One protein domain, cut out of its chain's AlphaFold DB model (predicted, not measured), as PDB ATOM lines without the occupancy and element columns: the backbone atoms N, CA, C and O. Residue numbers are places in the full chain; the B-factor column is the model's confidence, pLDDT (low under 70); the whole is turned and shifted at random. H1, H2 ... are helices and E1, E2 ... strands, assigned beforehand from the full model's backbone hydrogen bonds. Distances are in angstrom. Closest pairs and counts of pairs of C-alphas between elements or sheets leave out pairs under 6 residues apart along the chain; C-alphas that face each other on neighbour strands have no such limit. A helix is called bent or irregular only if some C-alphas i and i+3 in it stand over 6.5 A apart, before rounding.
ATOM      1  N   SER A   2      63.502  22.619  27.560       82.00
ATOM      2  CA  SER A   2      62.300  22.894  26.788       82.00
ATOM      3  C   SER A   2      61.182  21.969  27.252       82.00
ATOM      4  O   SER A   2      61.370  20.751  27.297       82.00
ATOM      5  N   THR A   3      60.035  22.535  27.618       93.69
ATOM      6  CA  THR A   3      58.847  21.760  28.006       93.69
ATOM      7  C   THR A   3      57.919  21.629  26.804       93.69
ATOM      8  O   THR A   3      57.608  22.631  26.170       93.69
ATOM      9  N   LEU A   4      57.464  20.415  26.488       94.50
ATOM     10  CA  LEU A   4      56.465  20.177  25.445       94.50
ATOM     11  C   LEU A   4      55.092  19.955  26.084       94.50
ATOM     12  O   LEU A   4      54.933  19.048  26.901       94.50
ATOM     13  N   TYR A   5      54.102  20.747  25.684       95.25
ATOM     14  CA  TYR A   5      52.701  20.549  26.040       95.25
ATOM     15  C   TYR A   5      51.954  19.906  24.879       95.25
ATOM     16  O   TYR A   5      52.007  20.400  23.756       95.25
ATOM     17  N   ILE A   6      51.216  18.838  25.172       95.31
ATOM     18  CA  ILE A   6      50.278  18.222  24.233       95.31
ATOM     19  C   ILE A   6      48.875  18.610  24.686       95.31
ATOM     20  O   ILE A   6      48.479  18.312  25.815       95.31
ATOM     21  N   ILE A   7      48.153  19.327  23.832       93.62
ATOM     22  CA  ILE A   7      46.893  19.983  24.172       93.62
ATOM     23  C   ILE A   7      45.781  19.488  23.251       93.62
ATOM     24  O   ILE A   7      45.939  19.448  22.037       93.62
ATOM     25  N   GLY A   8      44.640  19.141  23.842       92.62
ATOM     26  CA  GLY A   8      43.408  18.837  23.116       92.62
ATOM     27  C   GLY A   8      42.253  19.732  23.553       92.62
ATOM     28  O   GLY A   8      42.426  20.654  24.360       92.62
ATOM     29  N   ASN A   9      41.050  19.430  23.057       92.38
ATOM     30  CA  ASN A   9      39.894  20.330  23.153       92.38
ATOM     31  C   ASN A   9      39.514  20.682  24.604       92.38
ATOM     32  O   ASN A   9      38.983  21.752  24.884       92.38
ATOM     33  N   GLY A  10      39.867  19.824  25.569       95.19
ATOM     34  CA  GLY A  10      39.727  20.115  27.000       95.19
ATOM     35  C   GLY A  10      40.351  21.449  27.434       95.19
ATOM     36  O   GLY A  10      39.837  22.086  28.353       95.19
ATOM     37  N   PHE A  11      41.403  21.915  26.759       96.44
ATOM     38  CA  PHE A  11      42.004  23.223  27.013       96.44
ATOM     39  C   PHE A  11      41.080  24.374  26.614       96.44
ATOM     40  O   PHE A  11      40.821  25.240  27.448       96.44
ATOM     41  N   ASP A  12      40.497  24.363  25.420       96.19
ATOM     42  CA  ASP A  12      39.546  25.391  24.974       96.19
ATOM     43  C   ASP A  12      38.289  25.397  25.853       96.19
ATOM     44  O   ASP A  12      37.842  26.446  26.333       96.19
ATOM     45  N   LEU A  13      37.782  24.201  26.171       96.44
ATOM     46  CA  LEU A  13      36.648  24.017  27.078       96.44
ATOM     47  C   LEU A  13      36.946  24.558  28.478       96.44
ATOM     48  O   LEU A  13      36.072  25.158  29.108       96.44
ATOM     49  N   SER A  14      38.183  24.415  28.964       96.38
ATOM     50  CA  SER A  14      38.585  24.988  30.251       96.38
ATOM     51  C   SER A  14      38.509  26.519  30.252       96.38
ATOM     52  O   SER A  14      38.255  27.098  31.305       96.38
ATOM     53  N   HIS A  15      38.631  27.183  29.098       96.75
ATOM     54  CA  HIS A  15      38.454  28.634  28.935       96.75
ATOM     55  C   HIS A  15      37.000  29.033  28.641       96.75
ATOM     56  O   HIS A  15      36.702  30.212  28.442       96.75
ATOM     57  N   GLY A  16      36.073  28.070  28.648       96.06
ATOM     58  CA  GLY A  16      34.660  28.303  28.370       96.06
ATOM     59  C   GLY A  16      34.391  28.654  26.909       96.06
ATOM     60  O   GLY A  16      33.453  29.407  26.631       96.06
ATOM     61  N   LEU A  17      35.229  28.178  25.985       97.00
ATOM     62  CA  LEU A  17      34.903  28.189  24.563       97.00
ATOM     63  C   LEU A  17      33.919  27.058  24.262       97.00
ATOM     64  O   LEU A  17      33.980  25.982  24.856       97.00
ATOM     65  N   LYS A  18      32.983  27.328  23.353       96.50
ATOM     66  CA  LYS A  18      31.975  26.363  22.909       96.50
ATOM     67  C   LYS A  18      32.519  25.573  21.726       96.50
ATOM     68  O   LYS A  18      32.069  25.769  20.612       96.50
ATOM     69  N   THR A  19      33.549  24.767  21.959       94.44
ATOM     70  CA  THR A  19      34.298  24.045  20.913       94.44
ATOM     71  C   THR A  19      33.983  22.550  20.887       94.44
ATOM     72  O   THR A  19      34.736  21.760  20.322       94.44
ATOM     73  N   ARG A  20      32.894  22.097  21.523       94.19
ATOM     74  CA  ARG A  20      32.461  20.699  21.383       94.19
ATOM     75  C   ARG A  20      31.865  20.495  19.996       94.19
ATOM     76  O   ARG A  20      31.198  21.386  19.482       94.19
ATOM     77  N   TYR A  21      31.948  19.284  19.459       91.44
ATOM     78  CA  TYR A  21      31.196  18.953  18.247       91.44
ATOM     79  C   TYR A  21      29.673  19.085  18.430       91.44
ATOM     80  O   TYR A  21      28.962  19.435  17.498       91.44
ATOM     81  N   THR A  22      29.156  18.925  19.652       92.69
ATOM     82  CA  THR A  22      27.750  19.241  19.956       92.69
ATOM     83  C   THR A  22      27.440  20.741  19.913       92.69
ATOM     84  O   THR A  22      26.286  21.118  19.750       92.69
ATOM     85  N   ASP A  23      28.436  21.608  20.122       95.88
ATOM     86  CA  ASP A  23      28.269  23.055  19.949       95.88
ATOM     87  C   ASP A  23      28.292  23.423  18.459       95.88
ATOM     88  O   ASP A  23      27.498  24.262  18.038       95.88
ATOM     89  N   PHE A  24      29.138  22.749  17.670       94.00
ATOM     90  CA  PHE A  24      29.139  22.842  16.208       94.00
ATOM     91  C   PHE A  24      27.786  22.425  15.626       94.00
ATOM     92  O   PHE A  24      27.149  23.218  14.944       94.00
ATOM     93  N   SER A  25      27.296  21.239  15.990       94.25
ATOM     94  CA  SER A  25      25.986  20.708  15.594       94.25
ATOM     95  C   SER A  25      24.845  21.714  15.815       94.25
ATOM     96  O   SER A  25      24.113  22.029  14.885       94.25
ATOM     97  N   LYS A  26      24.770  22.330  17.004       96.12
ATOM     98  CA  LYS A  26      23.773  23.376  17.314       96.12
ATOM     99  C   LYS A  26      23.919  24.632  16.461       96.12
ATOM    100  O   LYS A  26      22.946  25.345  16.225       96.12
ATOM    101  N   TRP A  27      25.146  24.975  16.080       96.69
ATOM    102  CA  TRP A  27      25.378  26.105  15.192       96.69
ATOM    103  C   TRP A  27      24.951  25.784  13.758       96.69
ATOM    104  O   TRP A  27      24.318  26.638  13.140       96.69
ATOM    105  N   VAL A  28      25.224  24.570  13.264       95.38
ATOM    106  CA  VAL A  28      24.758  24.106  11.947       95.38
ATOM    107  C   VAL A  28      23.230  24.062  11.920       95.38
ATOM    108  O   VAL A  28      22.646  24.669  11.037       95.38
ATOM    109  N   GLU A  29      22.574  23.489  12.933       95.81
ATOM    110  CA  GLU A  29      21.104  23.479  13.063       95.81
ATOM    111  C   GLU A  29      20.506  24.890  12.941       95.81
ATOM    112  O   GLU A  29      19.515  25.117  12.249       95.81
ATOM    113  N   LYS A  30      21.138  25.873  13.589       96.06
ATOM    114  CA  LYS A  30      20.665  27.260  13.597       96.06
ATOM    115  C   LYS A  30      20.949  28.013  12.292       96.06
ATOM    116  O   LYS A  30      20.146  28.861  11.906       96.06
ATOM    117  N   SER A  31      22.116  27.798  11.689       94.06
ATOM    118  CA  SER A  31      22.637  28.632  10.594       94.06
ATOM    119  C   SER A  31      22.467  27.987   9.214       94.06
ATOM    120  O   SER A  31      22.421  28.700   8.216       94.06
ATOM    121  N   HIS A  32      22.354  26.658   9.167       94.06
ATOM    122  CA  HIS A  32      22.327  25.811   7.974       94.06
ATOM    123  C   HIS A  32      21.414  24.590   8.206       94.06
ATOM    124  O   HIS A  32      21.863  23.444   8.138       94.06
ATOM    125  N   SER A  33      20.134  24.832   8.507       92.50
ATOM    126  CA  SER A  33      19.184  23.780   8.905       92.50
ATOM    127  C   SER A  33      19.058  22.650   7.881       92.50
ATOM    128  O   SER A  33      19.011  21.495   8.270       92.50
ATOM    129  N   GLU A  34      19.093  22.959   6.583       90.06
ATOM    130  CA  GLU A  34      19.034  21.937   5.524       90.06
ATOM    131  C   GLU A  34      20.227  20.972   5.591       90.06
ATOM    132  O   GLU A  34      20.061  19.762   5.468       90.06
ATOM    133  N   ILE A  35      21.432  21.491   5.845       89.25
ATOM    134  CA  ILE A  35      22.643  20.671   5.980       89.25
ATOM    135  C   ILE A  35      22.591  19.859   7.279       89.25
ATOM    136  O   ILE A  35      22.981  18.693   7.300       89.25
ATOM    137  N   PHE A  36      22.090  20.461   8.361       92.00
ATOM    138  CA  PHE A  36      21.869  19.748   9.614       92.00
ATOM    139  C   PHE A  36      20.916  18.563   9.421       92.00
ATOM    140  O   PHE A  36      21.263  17.454   9.818       92.00
ATOM    141  N   ASP A  37      19.773  18.785   8.769       90.56
ATOM    142  CA  ASP A  37      18.753  17.763   8.531       90.56
ATOM    143  C   ASP A  37      19.303  16.608   7.684       90.56
ATOM    144  O   ASP A  37      19.040  15.445   7.997       90.56
ATOM    145  N   LYS A  38      20.128  16.896   6.664       87.94
ATOM    146  CA  LYS A  38      20.826  15.860   5.880       87.94
ATOM    147  C   LYS A  38      21.722  14.992   6.766       87.94
ATOM    148  O   LYS A  38      21.590  13.771   6.775       87.94
ATOM    149  N   ILE A  39      22.601  15.611   7.556       86.88
ATOM    150  CA  ILE A  39      23.544  14.875   8.417       86.88
ATOM    151  C   ILE A  39      22.798  14.087   9.495       86.88
ATOM    152  O   ILE A  39      23.163  12.948   9.784       86.88
ATOM    153  N   ASP A  40      21.755  14.668  10.088       89.56
ATOM    154  CA  ASP A  40      20.949  13.996  11.106       89.56
ATOM    155  C   ASP A  40      20.198  12.797  10.516       89.56
ATOM    156  O   ASP A  40      20.197  11.721  11.114       89.56
ATOM    157  N   THR A  41      19.659  12.931   9.300       88.38
ATOM    158  CA  THR A  41      19.041  11.823   8.553       88.38
ATOM    159  C   THR A  41      20.044  10.696   8.323       88.38
ATOM    160  O   THR A  41      19.784   9.565   8.737       88.38
ATOM    161  N   MET A  42      21.231  11.009   7.787       85.75
ATOM    162  CA  MET A  42      22.293  10.019   7.561       85.75
ATOM    163  C   MET A  42      22.685   9.288   8.854       85.75
ATOM    164  O   MET A  42      22.843   8.065   8.853       85.75
ATOM    165  N   ILE A  43      22.832  10.018   9.968       88.94
ATOM    166  CA  ILE A  43      23.148   9.456  11.292       88.94
ATOM    167  C   ILE A  43      22.023   8.541  11.783       88.94
ATOM    168  O   ILE A  43      22.302   7.461  12.310       88.94
ATOM    169  N   ASN A  44      20.766   8.963  11.649       89.31
ATOM    170  CA  ASN A  44      19.611   8.217  12.137       89.31
ATOM    171  C   ASN A  44      19.428   6.908  11.364       89.31
ATOM    172  O   ASN A  44      19.376   5.857  11.997       89.31
ATOM    173  N   GLU A  45      19.440   6.948  10.031       87.75
ATOM    174  CA  GLU A  45      19.312   5.757   9.179       87.75
ATOM    175  C   GLU A  45      20.439   4.747   9.449       87.75
ATOM    176  O   GLU A  45      20.201   3.551   9.625       87.75
ATOM    177  N   ASN A  46      21.673   5.231   9.619       86.62
ATOM    178  CA  ASN A  46      22.793   4.383  10.024       86.62
ATOM    179  C   ASN A  46      22.615   3.764  11.414       86.62
ATOM    180  O   ASN A  46      23.008   2.622  11.653       86.62
ATOM    181  N   ASN A  47      22.050   4.511  12.360       89.56
ATOM    182  CA  ASN A  47      21.810   4.028  13.714       89.56
ATOM    183  C   ASN A  47      20.643   3.032  13.805       89.56
ATOM    184  O   ASN A  47      20.585   2.295  14.792       89.56
ATOM    185  N   GLU A  48      19.744   2.976  12.816       87.56
ATOM    186  CA  GLU A  48      18.662   1.981  12.744       87.56
ATOM    187  C   GLU A  48      19.168   0.582  12.374       87.56
ATOM    188  O   GLU A  48      18.658  -0.413  12.892       87.56
ATOM    189  N   VAL A  49      20.198   0.494  11.528       83.19
ATOM    190  CA  VAL A  49      20.790  -0.788  11.097       83.19
ATOM    191  C   VAL A  49      21.866  -1.319  12.055       83.19
ATOM    192  O   VAL A  49      22.309  -2.465  11.935       83.19
ATOM    193  N   ARG A  50      22.295  -0.512  13.031       81.94
ATOM    194  CA  ARG A  50      23.335  -0.875  14.006       81.94
ATOM    195  C   ARG A  50      22.780  -1.721  15.150       81.94
ATOM    196  O   ARG A  50      21.715  -1.461  15.701       81.94
ATOM    197  N   SER A  51      23.537  -2.753  15.520       72.38
ATOM    198  CA  SER A  51      23.063  -3.819  16.413       72.38
ATOM    199  C   SER A  51      23.094  -3.460  17.902       72.38
ATOM    200  O   SER A  51      22.307  -4.018  18.671       72.38
ATOM    201  N   TRP A  59      27.056  13.306  16.464       86.19
ATOM    202  CA  TRP A  59      27.833  14.540  16.490       86.19
ATOM    203  C   TRP A  59      28.907  14.561  17.585       86.19
ATOM    204  O   TRP A  59      29.920  15.220  17.426       86.19
ATOM    205  N   PHE A  60      28.746  13.855  18.708       82.75
ATOM    206  CA  PHE A  60      29.711  13.912  19.819       82.75
ATOM    207  C   PHE A  60      31.089  13.302  19.481       82.75
ATOM    208  O   PHE A  60      32.083  13.686  20.100       82.75
ATOM    209  N   ASN A  61      31.150  12.407  18.495       79.31
ATOM    210  CA  ASN A  61      32.343  11.777  17.924       79.31
ATOM    211  C   ASN A  61      32.416  12.019  16.403       79.31
ATOM    212  O   ASN A  61      32.784  11.126  15.648       79.31
ATOM    213  N   PHE A  62      32.046  13.232  15.973       81.25
ATOM    214  CA  PHE A  62      31.771  13.593  14.579       81.25
ATOM    215  C   PHE A  62      32.785  13.078  13.547       81.25
ATOM    216  O   PHE A  62      32.368  12.509  12.549       81.25
ATOM    217  N   GLU A  63      34.094  13.224  13.778       74.50
ATOM    218  CA  GLU A  63      35.112  12.745  12.826       74.50
ATOM    219  C   GLU A  63      35.040  11.227  12.589       74.50
ATOM    220  O   GLU A  63      35.117  10.773  11.448       74.50
ATOM    221  N   SER A  64      34.847  10.439  13.653       79.44
ATOM    222  CA  SER A  64      34.662   8.988  13.545       79.44
ATOM    223  C   SER A  64      33.320   8.656  12.902       79.44
ATOM    224  O   SER A  64      33.268   7.832  11.995       79.44
ATOM    225  N   SER A  65      32.253   9.348  13.308       82.62
ATOM    226  CA  SER A  65      30.922   9.181  12.721       82.62
ATOM    227  C   SER A  65      30.924   9.435  11.220       82.62
ATOM    228  O   SER A  65      30.359   8.647  10.477       82.62
ATOM    229  N   LEU A  66      31.597  10.491  10.758       77.81
ATOM    230  CA  LEU A  66      31.706  10.817   9.340       77.81
ATOM    231  C   LEU A  66      32.422   9.703   8.570       77.81
ATOM    232  O   LEU A  66      31.929   9.251   7.544       77.81
ATOM    233  N   HIS A  67      33.547   9.214   9.093       76.44
ATOM    234  CA  HIS A  67      34.271   8.092   8.490       76.44
ATOM    235  C   HIS A  67      33.410   6.825   8.380       76.44
ATOM    236  O   HIS A  67      33.481   6.112   7.379       76.44
ATOM    237  N   GLU A  68      32.596   6.552   9.397       79.81
ATOM    238  CA  GLU A  68      31.701   5.401   9.421       79.81
ATOM    239  C   GLU A  68      30.484   5.562   8.503       79.81
ATOM    240  O   GLU A  68      30.093   4.592   7.864       79.81
ATOM    241  N   LEU A  69      29.909   6.766   8.396       81.06
ATOM    242  CA  LEU A  69      28.808   7.061   7.471       81.06
ATOM    243  C   LEU A  69      29.207   6.759   6.024       81.06
ATOM    244  O   LEU A  69      28.457   6.108   5.300       81.06
ATOM    245  N   ILE A  70      30.412   7.181   5.636       70.44
ATOM    246  CA  ILE A  70      30.959   7.016   4.280       70.44
ATOM    247  C   ILE A  70      31.171   5.539   3.915       70.44
ATOM    248  O   ILE A  70      31.100   5.176   2.748       70.44
ATOM    249  N   GLN A  71      31.442   4.685   4.900       74.81
ATOM    250  CA  GLN A  71      31.673   3.246   4.703       74.81
ATOM    251  C   GLN A  71      30.453   2.398   5.073       74.81
ATOM    252  O   GLN A  71      30.568   1.186   5.256       74.81
ATOM    253  N   SER A  72      29.302   3.031   5.289       78.00
ATOM    254  CA  SER A  72      28.129   2.314   5.760       78.00
ATOM    255  C   SER A  72      27.418   1.581   4.623       78.00
ATOM    256  O   SER A  72      27.294   2.141   3.534       78.00
ATOM    257  N   PRO A  73      26.844   0.391   4.887       78.88
ATOM    258  CA  PRO A  73      25.980  -0.283   3.920       78.88
ATOM    259  C   PRO A  73      24.801   0.587   3.474       78.88
ATOM    260  O   PRO A  73      24.403   0.521   2.326       78.88
ATOM    261  N   VAL A  74      24.285   1.454   4.355       81.56
ATOM    262  CA  VAL A  74      23.204   2.402   4.025       81.56
ATOM    263  C   VAL A  74      23.632   3.360   2.914       81.56
ATOM    264  O   VAL A  74      22.880   3.615   1.978       81.56
ATOM    265  N   PHE A  75      24.853   3.885   3.007       77.88
ATOM    266  CA  PHE A  75      25.406   4.768   1.990       77.88
ATOM    267  C   PHE A  75      25.718   4.015   0.690       77.88
ATOM    268  O   PHE A  75      25.440   4.534  -0.388       77.88
ATOM    269  N   GLU A  76      26.242   2.789   0.778       76.81
ATOM    270  CA  GLU A  76      26.446   1.921  -0.391       76.81
ATOM    271  C   GLU A  76      25.123   1.609  -1.105       76.81
ATOM    272  O   GLU A  76      25.034   1.801  -2.315       76.81
ATOM    273  N   ASP A  77      24.082   1.216  -0.368       79.25
ATOM    274  CA  ASP A  77      22.748   0.929  -0.902       79.25
ATOM    275  C   ASP A  77      22.151   2.170  -1.585       79.25
ATOM    276  O   ASP A  77      21.658   2.075  -2.705       79.25
ATOM    277  N   TYR A  78      22.274   3.355  -0.975       76.81
ATOM    278  CA  TYR A  78      21.822   4.614  -1.580       76.81
ATOM    279  C   TYR A  78      22.550   4.923  -2.901       76.81
ATOM    280  O   TYR A  78      21.956   5.354  -3.896       76.81
ATOM    281  N   VAL A  79      23.864   4.692  -2.934       72.62
ATOM    282  CA  VAL A  79      24.678   4.857  -4.143       72.62
ATOM    283  C   VAL A  79      24.274   3.837  -5.211       72.62
ATOM    284  O   VAL A  79      24.189   4.198  -6.379       72.62
ATOM    285  N   GLU A  80      24.000   2.581  -4.854       74.44
ATOM    286  CA  GLU A  80      23.532   1.557  -5.798       74.44
ATOM    287  C   GLU A  80      22.125   1.861  -6.336       74.44
ATOM    288  O   GLU A  80      21.919   1.806  -7.546       74.44
ATOM    289  N   GLU A  81      21.171   2.247  -5.487       71.94
ATOM    290  CA  GLU A  81      19.812   2.621  -5.910       71.94
ATOM    291  C   GLU A  81      19.818   3.835  -6.844       71.94
ATOM    292  O   GLU A  81      19.065   3.896  -7.818       71.94
ATOM    293  N   SER A  82      20.715   4.792  -6.600       67.62
ATOM    294  CA  SER A  82      20.866   5.938  -7.492       67.62
ATOM    295  C   SER A  82      21.493   5.557  -8.844       67.62
ATOM    296  O   SER A  82      21.237   6.240  -9.837       67.62
ATOM    297  N   LYS A  83      22.224   4.435  -8.970       65.19
ATOM    298  CA  LYS A  83      22.781   3.987 -10.267       65.19
ATOM    299  C   LYS A  83      21.720   3.631 -11.303       65.19
ATOM    300  O   LYS A  83      22.032   3.693 -12.489       65.19
ATOM    301  N   ASP A  84      20.478   3.344 -10.923       60.62
ATOM    302  CA  ASP A  84      19.397   3.145 -11.900       60.62
ATOM    303  C   ASP A  84      19.108   4.421 -12.726       60.62
ATOM    304  O   ASP A  84      18.561   4.342 -13.830       60.62
ATOM    305  N   TYR A  85      19.547   5.593 -12.249       57.50
ATOM    306  CA  TYR A  85      19.521   6.860 -12.988       57.50
ATOM    307  C   TYR A  85      20.773   7.089 -13.860       57.50
ATOM    308  O   TYR A  85      20.760   7.941 -14.752       57.50
ATOM    309  N   LEU A  86      21.842   6.304 -13.673       54.22
ATOM    310  CA  LEU A  86      22.999   6.263 -14.571       54.22
ATOM    311  C   LEU A  86      22.647   5.428 -15.805       54.22
ATOM    312  O   LEU A  86      22.973   4.246 -15.915       54.22
ATOM    313  N   ILE A  87      22.019   6.065 -16.792       55.00
ATOM    314  CA  ILE A  87      21.941   5.495 -18.139       55.00
ATOM    315  C   ILE A  87      23.384   5.234 -18.606       55.00
ATOM    316  O   ILE A  87      24.184   6.161 -18.730       55.00
ATOM    317  N   GLY A  88      23.756   3.964 -18.799       53.66
ATOM    318  CA  GLY A  88      25.141   3.586 -19.091       53.66
ATOM    319  C   GLY A  88      25.673   4.232 -20.377       53.66
ATOM    320  O   GLY A  88      24.927   4.392 -21.339       53.66
ATOM    321  N   TYR A  89      26.982   4.522 -20.431       47.66
ATOM    322  CA  TYR A  89      27.694   5.179 -21.553       47.66
ATOM    323  C   TYR A  89      27.535   4.521 -22.948       47.66
ATOM    324  O   TYR A  89      28.076   5.022 -23.930       47.66
ATOM    325  N   GLY A  90      26.825   3.394 -23.053       48.25
ATOM    326  CA  GLY A  90      26.514   2.700 -24.307       48.25
ATOM    327  C   GLY A  90      25.018   2.535 -24.600       48.25
ATOM    328  O   GLY A  90      24.682   1.801 -25.526       48.25
ATOM    329  N   HIS A  91      24.127   3.148 -23.816       54.06
ATOM    330  CA  HIS A  91      22.680   3.092 -24.030       54.06
ATOM    331  C   HIS A  91      22.230   4.243 -24.943       54.06
ATOM    332  O   HIS A  91      22.743   5.354 -24.843       54.06
ATOM    333  N   GLU A  92      21.266   3.991 -25.832       53.22
ATOM    334  CA  GLU A  92      20.818   4.959 -26.854       53.22
ATOM    335  C   GLU A  92      20.178   6.230 -26.258       53.22
ATOM    336  O   GLU A  92      20.152   7.268 -26.915       53.22
ATOM    337  N   ASP A  93      19.744   6.157 -24.996       52.75
ATOM    338  CA  ASP A  93      19.174   7.266 -24.217       52.75
ATOM    339  C   ASP A  93      20.209   8.004 -23.343       52.75
ATOM    340  O   ASP A  93      19.837   8.816 -22.495       52.75
ATOM    341  N   TRP A  94      21.509   7.716 -23.495       52.69
ATOM    342  CA  TRP A  94      22.559   8.437 -22.774       52.69
ATOM    343  C   TRP A  94      22.543   9.920 -23.167       52.69
ATOM    344  O   TRP A  94      22.740  10.279 -24.332       52.69
ATOM    345  N   SER A  95      22.327  10.792 -22.184       58.56
ATOM    346  CA  SER A  95      22.454  12.239 -22.323       58.56
ATOM    347  C   SER A  95      23.179  12.818 -21.112       58.56
ATOM    348  O   SER A  95      23.031  12.330 -19.990       58.56
ATOM    349  N   ASP A  96      23.905  13.918 -21.319       58.84
ATOM    350  CA  ASP A  96      24.547  14.685 -20.241       58.84
ATOM    351  C   ASP A  96      23.562  15.053 -19.108       58.84
ATOM    352  O   ASP A  96      23.965  15.227 -17.960       58.84
ATOM    353  N   SER A  97      22.257  15.126 -19.404       57.56
ATOM    354  CA  SER A  97      21.217  15.399 -18.407       57.56
ATOM    355  C   SER A  97      20.993  14.250 -17.418       57.56
ATOM    356  O   SER A  97      20.842  14.525 -16.236       57.56
ATOM    357  N   ALA A  98      21.038  12.982 -17.846       57.75
ATOM    358  CA  ALA A  98      20.869  11.844 -16.931       57.75
ATOM    359  C   ALA A  98      22.034  11.737 -15.930       57.75
ATOM    360  O   ALA A  98      21.844  11.399 -14.763       57.75
ATOM    361  N   HIS A  99      23.244  12.096 -16.369       60.81
ATOM    362  CA  HIS A  99      24.415  12.165 -15.497       60.81
ATOM    363  C   HIS A  99      24.296  13.284 -14.450       60.81
ATOM    364  O   HIS A  99      24.629  13.086 -13.283       60.81
ATOM    365  N   HIS A 100      23.772  14.440 -14.862       61.50
ATOM    366  CA  HIS A 100      23.498  15.560 -13.967       61.50
ATOM    367  C   HIS A 100      22.404  15.216 -12.938       61.50
ATOM    368  O   HIS A 100      22.533  15.565 -11.769       61.50
ATOM    369  N   ASP A 101      21.363  14.483 -13.337       64.38
ATOM    370  CA  ASP A 101      20.273  14.070 -12.445       64.38
ATOM    371  C   ASP A 101      20.741  13.075 -11.365       64.38
ATOM    372  O   ASP A 101      20.369  13.222 -10.199       64.38
ATOM    373  N   PHE A 102      21.619  12.126 -11.713       63.06
ATOM    374  CA  PHE A 102      22.274  11.232 -10.748       63.06
ATOM    375  C   PHE A 102      23.104  12.004  -9.715       63.06
ATOM    376  O   PHE A 102      22.953  11.798  -8.511       63.06
ATOM    377  N   GLN A 103      23.962  12.919 -10.181       62.72
ATOM    378  CA  GLN A 103      24.793  13.729  -9.291       62.72
ATOM    379  C   GLN A 103      23.933  14.556  -8.335       62.72
ATOM    380  O   GLN A 103      24.190  14.546  -7.134       62.72
ATOM    381  N   ASN A 104      22.880  15.211  -8.833       65.50
ATOM    382  CA  ASN A 104      21.979  15.998  -7.992       65.50
ATOM    383  C   ASN A 104      21.312  15.149  -6.906       65.50
ATOM    384  O   ASN A 104      21.255  15.585  -5.766       65.50
ATOM    385  N   MET A 105      20.875  13.929  -7.225       67.31
ATOM    386  CA  MET A 105      20.259  13.037  -6.240       67.31
ATOM    387  C   MET A 105      21.234  12.654  -5.119       67.31
ATOM    388  O   MET A 105      20.891  12.743  -3.943       67.31
ATOM    389  N   VAL A 106      22.476  12.301  -5.465       67.81
ATOM    390  CA  VAL A 106      23.511  11.985  -4.468       67.81
ATOM    391  C   VAL A 106      23.875  13.217  -3.632       67.81
ATOM    392  O   VAL A 106      23.965  13.114  -2.410       67.81
ATOM    393  N   TYR A 107      24.013  14.398  -4.241       68.00
ATOM    394  CA  TYR A 107      24.262  15.655  -3.517       68.00
ATOM    395  C   TYR A 107      23.058  16.130  -2.680       68.00
ATOM    396  O   TYR A 107      23.225  16.843  -1.685       68.00
ATOM    397  N   ASP A 108      21.838  15.730  -3.031       70.31
ATOM    398  CA  ASP A 108      20.640  16.021  -2.244       70.31
ATOM    399  C   ASP A 108      20.596  15.203  -0.949       70.31
ATOM    400  O   ASP A 108      20.079  15.693   0.054       70.31
ATOM    401  N   TYR A 109      21.205  14.018  -0.922       69.38
ATOM    402  CA  TYR A 109      21.263  13.166   0.267       69.38
ATOM    403  C   TYR A 109      22.547  13.337   1.087       69.38
ATOM    404  O   TYR A 109      22.513  13.274   2.315       69.38
ATOM    405  N   VAL A 110      23.678  13.608   0.434       71.19
ATOM    406  CA  VAL A 110      25.004  13.601   1.064       71.19
ATOM    407  C   VAL A 110      25.539  15.018   1.223       71.19
ATOM    408  O   VAL A 110      25.461  15.837   0.311       71.19
ATOM    409  N   VAL A 111      26.155  15.291   2.370       75.69
ATOM    410  CA  VAL A 111      26.945  16.512   2.580       75.69
ATOM    411  C   VAL A 111      28.394  16.227   2.215       75.69
ATOM    412  O   VAL A 111      28.973  15.245   2.689       75.69
ATOM    413  N   SER A 112      28.995  17.073   1.376       74.81
ATOM    414  CA  SER A 112      30.382  16.852   0.971       74.81
ATOM    415  C   SER A 112      31.364  17.148   2.113       74.81
ATOM    416  O   SER A 112      31.095  17.964   3.000       74.81
ATOM    417  N   LEU A 113      32.539  16.508   2.097       73.12
ATOM    418  CA  LEU A 113      33.598  16.792   3.065       73.12
ATOM    419  C   LEU A 113      34.059  18.248   2.956       73.12
ATOM    420  O   LEU A 113      34.298  18.887   3.980       73.12
ATOM    421  N   GLU A 114      34.129  18.786   1.738       75.56
ATOM    422  CA  GLU A 114      34.433  20.196   1.495       75.56
ATOM    423  C   GLU A 114      33.394  21.127   2.145       75.56
ATOM    424  O   GLU A 114      33.767  22.075   2.840       75.56
ATOM    425  N   GLU A 115      32.097  20.837   1.998       81.62
ATOM    426  CA  GLU A 115      31.021  21.622   2.611       81.62
ATOM    427  C   GLU A 115      31.105  21.577   4.143       81.62
ATOM    428  O   GLU A 115      31.062  22.616   4.806       81.62
ATOM    429  N   LEU A 116      31.344  20.396   4.722       82.38
ATOM    430  CA  LEU A 116      31.562  20.232   6.162       82.38
ATOM    431  C   LEU A 116      32.784  21.003   6.666       82.38
ATOM    432  O   LEU A 116      32.711  21.679   7.697       82.38
ATOM    433  N   GLN A 117      33.906  20.923   5.949       81.62
ATOM    434  CA  GLN A 117      35.116  21.669   6.276       81.62
ATOM    435  C   GLN A 117      34.854  23.172   6.222       81.62
ATOM    436  O   GLN A 117      35.265  23.898   7.130       81.62
ATOM    437  N   GLN A 118      34.134  23.651   5.207       85.94
ATOM    438  CA  GLN A 118      33.802  25.061   5.059       85.94
ATOM    439  C   GLN A 118      32.888  25.558   6.187       85.94
ATOM    440  O   GLN A 118      33.143  26.626   6.750       85.94
ATOM    441  N   LEU A 119      31.886  24.769   6.581       90.38
ATOM    442  CA  LEU A 119      31.027  25.069   7.728       90.38
ATOM    443  C   LEU A 119      31.807  25.110   9.038       90.38
ATOM    444  O   LEU A 119      31.608  26.010   9.855       90.38
ATOM    445  N   PHE A 120      32.721  24.165   9.248       89.38
ATOM    446  CA  PHE A 120      33.527  24.130  10.461       89.38
ATOM    447  C   PHE A 120      34.499  25.321  10.526       89.38
ATOM    448  O   PHE A 120      34.602  25.975  11.567       89.38
ATOM    449  N   LYS A 121      35.143  25.676   9.402       89.44
ATOM    450  CA  LYS A 121      35.954  26.902   9.260       89.44
ATOM    451  C   LYS A 121      35.134  28.142   9.593       89.44
ATOM    452  O   LYS A 121      35.564  28.988  10.380       89.44
ATOM    453  N   GLU A 122      33.945  28.246   9.008       92.81
ATOM    454  CA  GLU A 122      33.035  29.360   9.231       92.81
ATOM    455  C   GLU A 122      32.640  29.483  10.703       92.81
ATOM    456  O   GLU A 122      32.751  30.570  11.277       92.81
ATOM    457  N   TRP A 123      32.240  28.377  11.324       94.88
ATOM    458  CA  TRP A 123      31.850  28.324  12.726       94.88
ATOM    459  C   TRP A 123      32.968  28.799  13.654       94.88
ATOM    460  O   TRP A 123      32.759  29.716  14.456       94.88
ATOM    461  N   ILE A 124      34.176  28.240  13.522       93.00
ATOM    462  CA  ILE A 124      35.315  28.648  14.353       93.00
ATOM    463  C   ILE A 124      35.617  30.135  14.138       93.00
ATOM    464  O   ILE A 124      35.765  30.881  15.109       93.00
ATOM    465  N   ARG A 125      35.652  30.593  12.884       91.81
ATOM    466  CA  ARG A 125      35.992  31.978  12.538       91.81
ATOM    467  C   ARG A 125      34.962  32.992  13.035       91.81
ATOM    468  O   ARG A 125      35.353  34.060  13.501       91.81
ATOM    469  N   LYS A 126      33.666  32.703  12.897       93.12
ATOM    470  CA  LYS A 126      32.586  33.659  13.193       93.12
ATOM    471  C   LYS A 126      32.128  33.606  14.646       93.12
ATOM    472  O   LYS A 126      31.866  34.656  15.225       93.12
ATOM    473  N   GLU A 127      32.054  32.420  15.245       94.94
ATOM    474  CA  GLU A 127      31.464  32.243  16.578       94.94
ATOM    475  C   GLU A 127      32.504  32.076  17.685       94.94
ATOM    476  O   GLU A 127      32.261  32.487  18.819       94.94
ATOM    477  N   ILE A 128      33.654  31.457  17.391       95.56
ATOM    478  CA  ILE A 128      34.621  31.071  18.429       95.56
ATOM    479  C   ILE A 128      35.756  32.087  18.537       95.56
ATOM    480  O   ILE A 128      35.944  32.664  19.612       95.56
ATOM    481  N   GLN A 129      36.473  32.342  17.440       92.75
ATOM    482  CA  GLN A 129      37.664  33.200  17.403       92.75
ATOM    483  C   GLN A 129      37.441  34.599  18.011       92.75
ATOM    484  O   GLN A 129      38.223  34.992  18.882       92.75
ATOM    485  N   PRO A 130      36.345  35.328  17.705       94.81
ATOM    486  CA  PRO A 130      36.105  36.657  18.279       94.81
ATOM    487  C   PRO A 130      35.907  36.646  19.803       94.81
ATOM    488  O   PRO A 130      35.997  37.672  20.475       94.81
ATOM    489  N   THR A 131      35.615  35.483  20.389       96.06
ATOM    490  CA  THR A 131      35.366  35.364  21.830       96.06
ATOM    491  C   THR A 131      36.631  35.088  22.638       96.06
ATOM    492  O   THR A 131      36.583  35.206  23.865       96.06
ATOM    493  N   ILE A 132      37.751  34.738  21.991       96.12
ATOM    494  CA  ILE A 132      38.989  34.314  22.665       96.12
ATOM    495  C   ILE A 132      39.618  35.458  23.458       96.12
ATOM    496  O   ILE A 132      39.995  35.265  24.613       96.12
ATOM    497  N   GLU A 133      39.678  36.661  22.882       94.88
ATOM    498  CA  GLU A 133      40.257  37.841  23.544       94.88
ATOM    499  C   GLU A 133      39.517  38.242  24.830       94.88
ATOM    500  O   GLU A 133      40.084  38.884  25.710       94.88
ATOM    501  N   HIS A 134      38.263  37.808  24.963       95.31
ATOM    502  CA  HIS A 134      37.410  38.061  26.119       95.31
ATOM    503  C   HIS A 134      37.550  36.991  27.217       95.31
ATOM    504  O   HIS A 134      36.877  37.071  28.249       95.31
ATOM    505  N   LYS A 135      38.369  35.953  27.005       96.88
ATOM    506  CA  LYS A 135      38.608  34.897  27.998       96.88
ATOM    507  C   LYS A 135      39.702  35.298  28.982       96.88
ATOM    508  O   LYS A 135      40.468  36.228  28.763       96.88
ATOM    509  N   ILE A 136      39.762  34.574  30.096       94.88
ATOM    510  CA  ILE A 136      40.751  34.800  31.153       94.88
ATOM    511  C   ILE A 136      41.798  33.683  31.073       94.88
ATOM    512  O   ILE A 136      41.403  32.513  31.151       94.88
ATOM    513  N   PRO A 137      43.100  34.000  30.945       94.38
ATOM    514  CA  PRO A 137      44.157  32.998  31.006       94.38
ATOM    515  C   PRO A 137      44.136  32.287  32.365       94.38
ATOM    516  O   PRO A 137      44.079  32.932  33.413       94.38
ATOM    517  N   LYS A 138      44.171  30.954  32.354       94.44
ATOM    518  CA  LYS A 138      44.141  30.108  33.560       94.44
ATOM    519  C   LYS A 138      45.485  29.473  33.889       94.44
ATOM    520  O   LYS A 138      45.696  29.048  35.023       94.44
ATOM    521  N   TYR A 139      46.369  29.391  32.903       92.50
ATOM    522  CA  TYR A 139      47.659  28.726  33.012       92.50
ATOM    523  C   TYR A 139      48.805  29.734  32.915       92.50
ATOM    524  O   TYR A 139      48.634  30.866  32.469       92.50
ATOM    525  N   GLN A 140      49.993  29.322  33.340       91.06
ATOM    526  CA  GLN A 140      51.218  30.075  33.118       91.06
ATOM    527  C   GLN A 140      52.242  29.131  32.506       91.06
ATOM    528  O   GLN A 140      52.476  28.043  33.032       91.06
ATOM    529  N   PHE A 141      52.833  29.551  31.393       89.88
ATOM    530  CA  PHE A 141      53.843  28.780  30.681       89.88
ATOM    531  C   PHE A 141      55.225  29.399  30.902       89.88
ATOM    532  O   PHE A 141      55.359  30.613  31.076       89.88
ATOM    533  N   SER A 142      56.258  28.558  30.931       83.94
ATOM    534  CA  SER A 142      57.652  29.006  30.946       83.94
ATOM    535  C   SER A 142      58.054  29.613  29.600       83.94
ATOM    536  O   SER A 142      57.404  29.374  28.590       83.94
ATOM    537  N   SER A 143      59.170  30.343  29.559       79.94
ATOM    538  CA  SER A 143      59.681  30.961  28.326       79.94
ATOM    539  C   SER A 143      60.269  29.975  27.304       79.94
ATOM    540  O   SER A 143      60.431  30.337  26.147       79.94
ATOM    541  N   ASP A 144      60.622  28.758  27.727       89.38
ATOM    542  CA  ASP A 144      61.206  27.693  26.894       89.38
ATOM    543  C   ASP A 144      60.181  26.554  26.750       89.38
ATOM    544  O   ASP A 144      60.196  25.574  27.504       89.38
ATOM    545  N   VAL A 145      59.200  26.759  25.867       94.19
ATOM    546  CA  VAL A 145      58.022  25.896  25.727       94.19
ATOM    547  C   VAL A 145      57.659  25.662  24.263       94.19
ATOM    548  O   VAL A 145      57.749  26.572  23.441       94.19
ATOM    549  N   LEU A 146      57.222  24.441  23.962       95.25
ATOM    550  CA  LEU A 146      56.621  24.046  22.693       95.25
ATOM    551  C   LEU A 146      55.220  23.483  22.940       95.25
ATOM    552  O   LEU A 146      54.957  22.872  23.980       95.25
ATOM    553  N   PHE A 147      54.340  23.650  21.962       95.31
ATOM    554  CA  PHE A 147      52.967  23.176  21.983       95.31
ATOM    555  C   PHE A 147      52.692  22.293  20.777       95.31
ATOM    556  O   PHE A 147      53.018  22.631  19.643       95.31
ATOM    557  N   PHE A 148      52.033  21.178  21.040       94.88
ATOM    558  CA  PHE A 148      51.469  20.288  20.044       94.88
ATOM    559  C   PHE A 148      49.967  20.237  20.312       94.88
ATOM    560  O   PHE A 148      49.544  19.742  21.360       94.88
ATOM    561  N   THR A 149      49.164  20.838  19.437       92.81
ATOM    562  CA  THR A 149      47.739  21.065  19.689       92.81
ATOM    563  C   THR A 149      46.862  20.378  18.650       92.81
ATOM    564  O   THR A 149      47.104  20.454  17.446       92.81
ATOM    565  N   PHE A 150      45.824  19.708  19.148       90.50
ATOM    566  CA  PHE A 150      44.724  19.159  18.356       90.50
ATOM    567  C   PHE A 150      43.582  20.177  18.186       90.50
ATOM    568  O   PHE A 150      42.583  19.876  17.544       90.50
ATOM    569  N   ASN A 151      43.695  21.368  18.784       90.88
ATOM    570  CA  ASN A 151      42.654  22.390  18.706       90.88
ATOM    571  C   ASN A 151      42.818  23.235  17.445       90.88
ATOM    572  O   ASN A 151      43.931  23.573  17.043       90.88
ATOM    573  N   TYR A 152      41.682  23.639  16.888       88.56
ATOM    574  CA  TYR A 152      41.589  24.467  15.684       88.56
ATOM    575  C   TYR A 152      41.648  25.982  15.969       88.56
ATOM    576  O   TYR A 152      41.616  26.789  15.041       88.56
ATOM    577  N   THR A 153      41.661  26.377  17.246       93.56
ATOM    578  CA  THR A 153      41.557  27.771  17.700       93.56
ATOM    579  C   THR A 153      42.916  28.379  18.042       93.56
ATOM    580  O   THR A 153      43.856  27.668  18.391       93.56
ATOM    581  N   ASP A 154      42.976  29.712  18.062       94.06
ATOM    582  CA  ASP A 154      44.210  30.470  18.309       94.06
ATOM    583  C   ASP A 154      44.330  30.877  19.793       94.06
ATOM    584  O   ASP A 154      44.762  31.982  20.132       94.06
ATOM    585  N   VAL A 155      43.875  30.035  20.733       95.88
ATOM    586  CA  VAL A 155      43.910  30.376  22.172       95.88
ATOM    587  C   VAL A 155      45.345  30.608  22.645       95.88
ATOM    588  O   VAL A 155      45.594  31.529  23.426       95.88
ATOM    589  N   LEU A 156      46.307  29.810  22.185       95.38
ATOM    590  CA  LEU A 156      47.708  29.939  22.592       95.38
ATOM    591  C   LEU A 156      48.325  31.251  22.077       95.38
ATOM    592  O   LEU A 156      49.027  31.946  22.814       95.38
ATOM    593  N   GLU A 157      47.996  31.642  20.855       94.44
ATOM    594  CA  GLU A 157      48.470  32.843  20.179       94.44
ATOM    595  C   GLU A 157      47.791  34.102  20.718       94.44
ATOM    596  O   GLU A 157      48.448  35.089  21.052       94.44
ATOM    597  N   ILE A 158      46.461  34.093  20.820       94.94
ATOM    598  CA  ILE A 158      45.670  35.276  21.165       94.94
ATOM    599  C   ILE A 158      45.651  35.485  22.673       94.94
ATOM    600  O   ILE A 158      45.900  36.604  23.125       94.94
ATOM    601  N   LEU A 159      45.366  34.450  23.461       95.75
ATOM    602  CA  LEU A 159      45.186  34.596  24.905       95.75
ATOM    603  C   LEU A 159      46.517  34.499  25.658       95.75
ATOM    604  O   LEU A 159      46.764  35.287  26.569       95.75
ATOM    605  N   TYR A 160      47.386  33.567  25.254       94.75
ATOM    606  CA  TYR A 160      48.667  33.306  25.925       94.75
ATOM    607  C   TYR A 160      49.880  33.950  25.253       94.75
ATOM    608  O   TYR A 160      50.987  33.847  25.792       94.75
ATOM    609  N   LYS A 161      49.682  34.623  24.110       93.88
ATOM    610  CA  LYS A 161      50.727  35.331  23.351       93.88
ATOM    611  C   LYS A 161      51.938  34.450  23.041       93.88
ATOM    612  O   LYS A 161      53.068  34.933  23.019       93.88
ATOM    613  N   GLN A 162      51.704  33.153  22.844       93.75
ATOM    614  CA  GLN A 162      52.757  32.219  22.476       93.75
ATOM    615  C   GLN A 162      53.155  32.445  21.009       93.75
ATOM    616  O   GLN A 162      52.276  32.675  20.175       93.75
ATOM    617  N   PRO A 163      54.460  32.423  20.683       92.75
ATOM    618  CA  PRO A 163      54.918  32.563  19.306       92.75
ATOM    619  C   PRO A 163      54.399  31.409  18.445       92.75
ATOM    620  O   PRO A 163      54.429  30.260  18.889       92.75
ATOM    621  N   LYS A 164      53.972  31.695  17.209       91.12
ATOM    622  CA  LYS A 164      53.463  30.668  16.283       91.12
ATOM    623  C   LYS A 164      54.505  29.591  15.991       91.12
ATOM    624  O   LYS A 164      54.159  28.438  15.795       91.12
ATOM    625  N   GLU A 165      55.787  29.944  16.026       92.31
ATOM    626  CA  GLU A 165      56.896  29.015  15.794       92.31
ATOM    627  C   GLU A 165      57.006  27.948  16.894       92.31
ATOM    628  O   GLU A 165      57.601  26.893  16.680       92.31
ATOM    629  N   ASN A 166      56.415  28.212  18.063       93.75
ATOM    630  CA  ASN A 166      56.385  27.289  19.191       93.75
ATOM    631  C   ASN A 166      55.116  26.430  19.214       93.75
ATOM    632  O   ASN A 166      54.965  25.627  20.133       93.75
ATOM    633  N   ILE A 167      54.193  26.600  18.263       93.75
ATOM    634  CA  ILE A 167      52.888  25.939  18.254       93.75
ATOM    635  C   ILE A 167      52.747  25.132  16.971       93.75
ATOM    636  O   ILE A 167      52.832  25.656  15.865       93.75
ATOM    637  N   TYR A 168      52.496  23.839  17.121       92.69
ATOM    638  CA  TYR A 168      52.198  22.951  16.011       92.69
ATOM    639  C   TYR A 168      50.739  22.500  16.076       92.69
ATOM    640  O   TYR A 168      50.362  21.742  16.975       92.69
ATOM    641  N   HIS A 169      49.932  22.969  15.121       90.31
ATOM    642  CA  HIS A 169      48.549  22.535  14.935       90.31
ATOM    643  C   HIS A 169      48.497  21.314  14.024       90.31
ATOM    644  O   HIS A 169      48.799  21.400  12.837       90.31
ATOM    645  N   ILE A 170      48.094  20.174  14.576       85.12
ATOM    646  CA  ILE A 170      48.114  18.888  13.861       85.12
ATOM    647  C   ILE A 170      47.066  18.855  12.753       85.12
ATOM    648  O   ILE A 170      47.320  18.333  11.675       85.12
ATOM    649  N   HIS A 171      45.900  19.437  13.025       76.31
ATOM    650  CA  HIS A 171      44.789  19.524  12.082       76.31
ATOM    651  C   HIS A 171      44.790  20.842  11.298       76.31
ATOM    652  O   HIS A 171      43.759  21.251  10.767       76.31
ATOM    653  N   GLY A 172      45.930  21.539  11.286       77.94
ATOM    654  CA  GLY A 172      46.012  22.918  10.830       77.94
ATOM    655  C   GLY A 172      45.223  23.891  11.715       77.94
ATOM    656  O   GLY A 172      44.748  23.550  12.802       77.94
ATOM    657  N   SER A 173      45.138  25.144  11.277       73.12
ATOM    658  CA  SER A 173      44.350  26.179  11.956       73.12
ATOM    659  C   SER A 173      42.971  26.306  11.318       73.12
ATOM    660  O   SER A 173      42.703  25.731  10.269       73.12
ATOM    661  N   TYR A 174      42.102  27.132  11.896       68.88
ATOM    662  CA  TYR A 174      40.799  27.431  11.300       68.88
ATOM    663  C   TYR A 174      40.848  28.024   9.873       68.88
ATOM    664  O   TYR A 174      39.817  28.062   9.204       68.88
ATOM    665  N   ASP A 175      42.005  28.504   9.401       67.62
ATOM    666  CA  ASP A 175      42.198  28.954   8.016       67.62
ATOM    667  C   ASP A 175      42.572  27.787   7.070       67.62
ATOM    668  O   ASP A 175      42.232  27.827   5.888       67.62
ATOM    669  N   ASP A 176      43.197  26.723   7.587       71.88
ATOM    670  CA  ASP A 176      43.674  25.552   6.832       71.88
ATOM    671  C   ASP A 176      43.329  24.246   7.565       71.88
ATOM    672  O   ASP A 176      44.186  23.514   8.054       71.88
ATOM    673  N   ILE A 177      42.026  24.024   7.737       74.31
ATOM    674  CA  ILE A 177      41.492  22.902   8.509       74.31
ATOM    675  C   ILE A 177      41.677  21.576   7.773       74.31
ATOM    676  O   ILE A 177      41.229  21.424   6.637       74.31
ATOM    677  N   ILE A 178      42.207  20.594   8.498       67.69
ATOM    678  CA  ILE A 178      42.289  19.189   8.108       67.69
ATOM    679  C   ILE A 178      41.288  18.397   8.962       67.69
ATOM    680  O   ILE A 178      41.593  18.015  10.094       67.69
ATOM    681  N   ILE A 179      40.089  18.159   8.417       68.44
ATOM    682  CA  ILE A 179      39.057  17.283   9.006       68.44
ATOM    683  C   ILE A 179      38.936  16.019   8.165       68.44
ATOM    684  O   ILE A 179      38.757  16.107   6.948       68.44
ATOM    685  N   GLY A 180      38.956  14.864   8.835       56.12
ATOM    686  CA  GLY A 180      38.862  13.553   8.196       56.12
ATOM    687  C   GLY A 180      40.143  13.162   7.449       56.12
ATOM    688  O   GLY A 180      40.951  14.002   7.060       56.12
ATOM    689  N   HIS A 181      40.361  11.859   7.257       53.00
ATOM    690  CA  HIS A 181      41.433  11.369   6.386       53.00
ATOM    691  C   HIS A 181      41.017  11.599   4.923       53.00
ATOM    692  O   HIS A 181      40.242  10.836   4.352       53.00
ATOM    693  N   SER A 182      41.497  12.702   4.355       43.47
ATOM    694  CA  SER A 182      40.996  13.365   3.146       43.47
ATOM    695  C   SER A 182      41.339  12.710   1.804       43.47
ATOM    696  O   SER A 182      41.030  13.286   0.768       43.47
ATOM    697  N   GLU A 183      41.957  11.531   1.753       47.78
ATOM    698  CA  GLU A 183      42.447  11.023   0.459       47.78
ATOM    699  C   GLU A 183      41.368  10.343  -0.410       47.78
ATOM    700  O   GLU A 183      41.549  10.245  -1.623       47.78
ATOM    701  N   ASN A 184      40.218   9.941   0.153       47.91
ATOM    702  CA  ASN A 184      39.245   9.109  -0.576       47.91
ATOM    703  C   ASN A 184      37.857   9.721  -0.824       47.91
ATOM    704  O   ASN A 184      37.160   9.209  -1.690       47.91
ATOM    705  N   PHE A 185      37.425  10.773  -0.122       49.19
ATOM    706  CA  PHE A 185      36.013  11.192  -0.182       49.19
ATOM    707  C   PHE A 185      35.649  11.998  -1.443       49.19
ATOM    708  O   PHE A 185      34.687  11.664  -2.128       49.19
ATOM    709  N   ASP A 186      36.439  13.009  -1.812       48.31
ATOM    710  CA  ASP A 186      36.117  13.829  -2.995       48.31
ATOM    711  C   ASP A 186      36.351  13.061  -4.308       48.31
ATOM    712  O   ASP A 186      35.610  13.226  -5.277       48.31
ATOM    713  N   ASN A 187      37.316  12.134  -4.312       49.16
ATOM    714  CA  ASN A 187      37.510  11.181  -5.408       49.16
ATOM    715  C   ASN A 187      36.312  10.221  -5.552       49.16
ATOM    716  O   ASN A 187      35.985   9.817  -6.664       49.16
ATOM    717  N   PHE A 188      35.643   9.871  -4.448       50.94
ATOM    718  CA  PHE A 188      34.509   8.947  -4.435       50.94
ATOM    719  C   PHE A 188      33.240   9.549  -5.060       50.94
ATOM    720  O   PHE A 188      32.533   8.852  -5.782       50.94
ATOM    721  N   ILE A 189      32.964  10.839  -4.832       50.25
ATOM    722  CA  ILE A 189      31.782  11.520  -5.399       50.25
ATOM    723  C   ILE A 189      32.057  12.050  -6.821       50.25
ATOM    724  O   ILE A 189      31.155  12.085  -7.658       50.25
ATOM    725  N   GLY A 190      33.300  12.440  -7.120       43.56
ATOM    726  CA  GLY A 190      33.674  13.048  -8.401       43.56
ATOM    727  C   GLY A 190      33.953  12.079  -9.556       43.56
ATOM    728  O   GLY A 190      33.954  12.523 -10.705       43.56
ATOM    729  N   ASP A 191      34.190  10.786  -9.295       49.53
ATOM    730  CA  ASP A 191      34.533   9.800 -10.331       49.53
ATOM    731  C   ASP A 191      33.622   8.547 -10.295       49.53
ATOM    732  O   ASP A 191      33.839   7.624  -9.502       49.53
ATOM    733  N   PRO A 192      32.640   8.441 -11.212       44.84
ATOM    734  CA  PRO A 192      31.781   7.264 -11.354       44.84
ATOM    735  C   PRO A 192      32.542   5.962 -11.649       44.84
ATOM    736  O   PRO A 192      31.998   4.873 -11.457       44.84
ATOM    737  N   VAL A 193      33.787   6.035 -12.135       42.59
ATOM    738  CA  VAL A 193      34.632   4.862 -12.402       42.59
ATOM    739  C   VAL A 193      35.156   4.260 -11.095       42.59
ATOM    740  O   VAL A 193      35.283   3.037 -10.997       42.59
ATOM    741  N   LEU A 194      35.378   5.073 -10.057       43.00
ATOM    742  CA  LEU A 194      35.735   4.580  -8.724       43.00
ATOM    743  C   LEU A 194      34.539   3.913  -8.024       43.00
ATOM    744  O   LEU A 194      34.736   2.908  -7.339       43.00
ATOM    745  N   LEU A 195      33.303   4.342  -8.312       43.50
ATOM    746  CA  LEU A 195      32.068   3.670  -7.867       43.50
ATOM    747  C   LEU A 195      31.875   2.262  -8.465       43.50
ATOM    748  O   LEU A 195      31.093   1.471  -7.940       43.50
TER     749      LEU A 195
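What this domain is: This is residues 2 to 51 and 59 to 195 of the 199 residues of an uncharacterized protein of Enterococcus faecium TX0133a01 (UniProt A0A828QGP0). Picture a long, loose rod with a small three-stranded parallel sheet, E1, E2 and E3, at one end and a helical hairpin, H5 and H6, at the other. Between them, H2, H3 and H4 cross one another, and kinked H7 crosses H2 and reaches toward the sheet end, where short H1 and H8 lie. The printed part has 187 residues, mostly helix, in the order E1 H1 H2 H3 H4 H5 H6 H7 E2 H8 E3 H9; the sheet's order is E1 E2 E3. The radius of gyration of the C-alphas is 20.6 A, and the spans are 72 by 32 by 29 A.

Where its parts are: Find C-alpha 3 at (58.847, 21.760, 28.006), where E1 begins, residues 3 to 7, 12.7 A long. Read on through H1, residues 10 to 14, H2, 21 to 31, 15.0 A, and H3, 33 to 49, 24.7 A. After the cut come H4, 59 to 70, 14.7 A, H5, 73 to 85, 19.5 A, and H6, 96 to 109, 20.8 A. H7, residues 113 to 132, runs 26.8 A from (33.598, 16.792, 3.065), with a kink of 30 degrees near residue 126. H4 is irregular, C-alphas 60 and 63 being 8.9 A apart, and H7 only just, with 127 and 130 at 6.6 A. Then find E2, 145 to 149, H8, 155 to 158, E3, 167 to 169, and H9, 185 to 190, ending at (33.674, 13.048, -8.401).

How they stand to each other: Start at E1, parallel to E2 at 19 degrees; N 5 and O 146 are within hydrogen-bond range at 2.9 A. E2 is parallel to E3 at 10 degrees, with N 168 and O 147 at 2.8 A. E2, H8 and E3 form a strand-helix-strand unit, two parallel neighbour strands with a helix between, its crossover right-handed. H1 and H8 are close but not clearly touching, closest C-alphas Asp 12 and Val 155, 7.2 A. The hub, H2, touches H3 at a steep tilt of 48 degrees, opposite ways, closest C-alphas Glu 29 and Phe 36, 5.1 A. H2 touches H4 about perpendicular at 81 degrees, C-alphas Tyr 21 and Phe 60 coming closest at 5.5 A. H2 touches residues 119 to 123 of H7 at 82 degrees, about perpendicular, closest C-alphas Phe 24 and Trp 123, 7.0 A. H5 and H6, a hairpin, touch at a shallow tilt of 25 degrees, opposite ways, closest C-alphas Tyr 85 and Phe 102, 5.6 A. H7 and H9 only just touch, with 3 pairs of C-alphas within 8 A, closest Leu 113 and Phe 185, 6.9 A. Every O i to N i+4 pair is within hydrogen-bond range in H1, H2, H6 and H9, but 12 of 13 in H3, 6 of 8 in H4, 7 of 9 in H5 and 12 of 16 in H7; H8 is too short for one.

The domain as a whole: Look for the farthest C-alphas at Glu 92 and Ser 142, 72.6 A apart. Residues 52 to 58 are not printed; C-alphas 51 and 59 are 19.0 A apart across the cut. The links H7 to E2 and E3 to H9 are long. Mean pLDDT of the printed part is 80.2; 47 residues are under 70, among them 82 to 107 and 178 to 195.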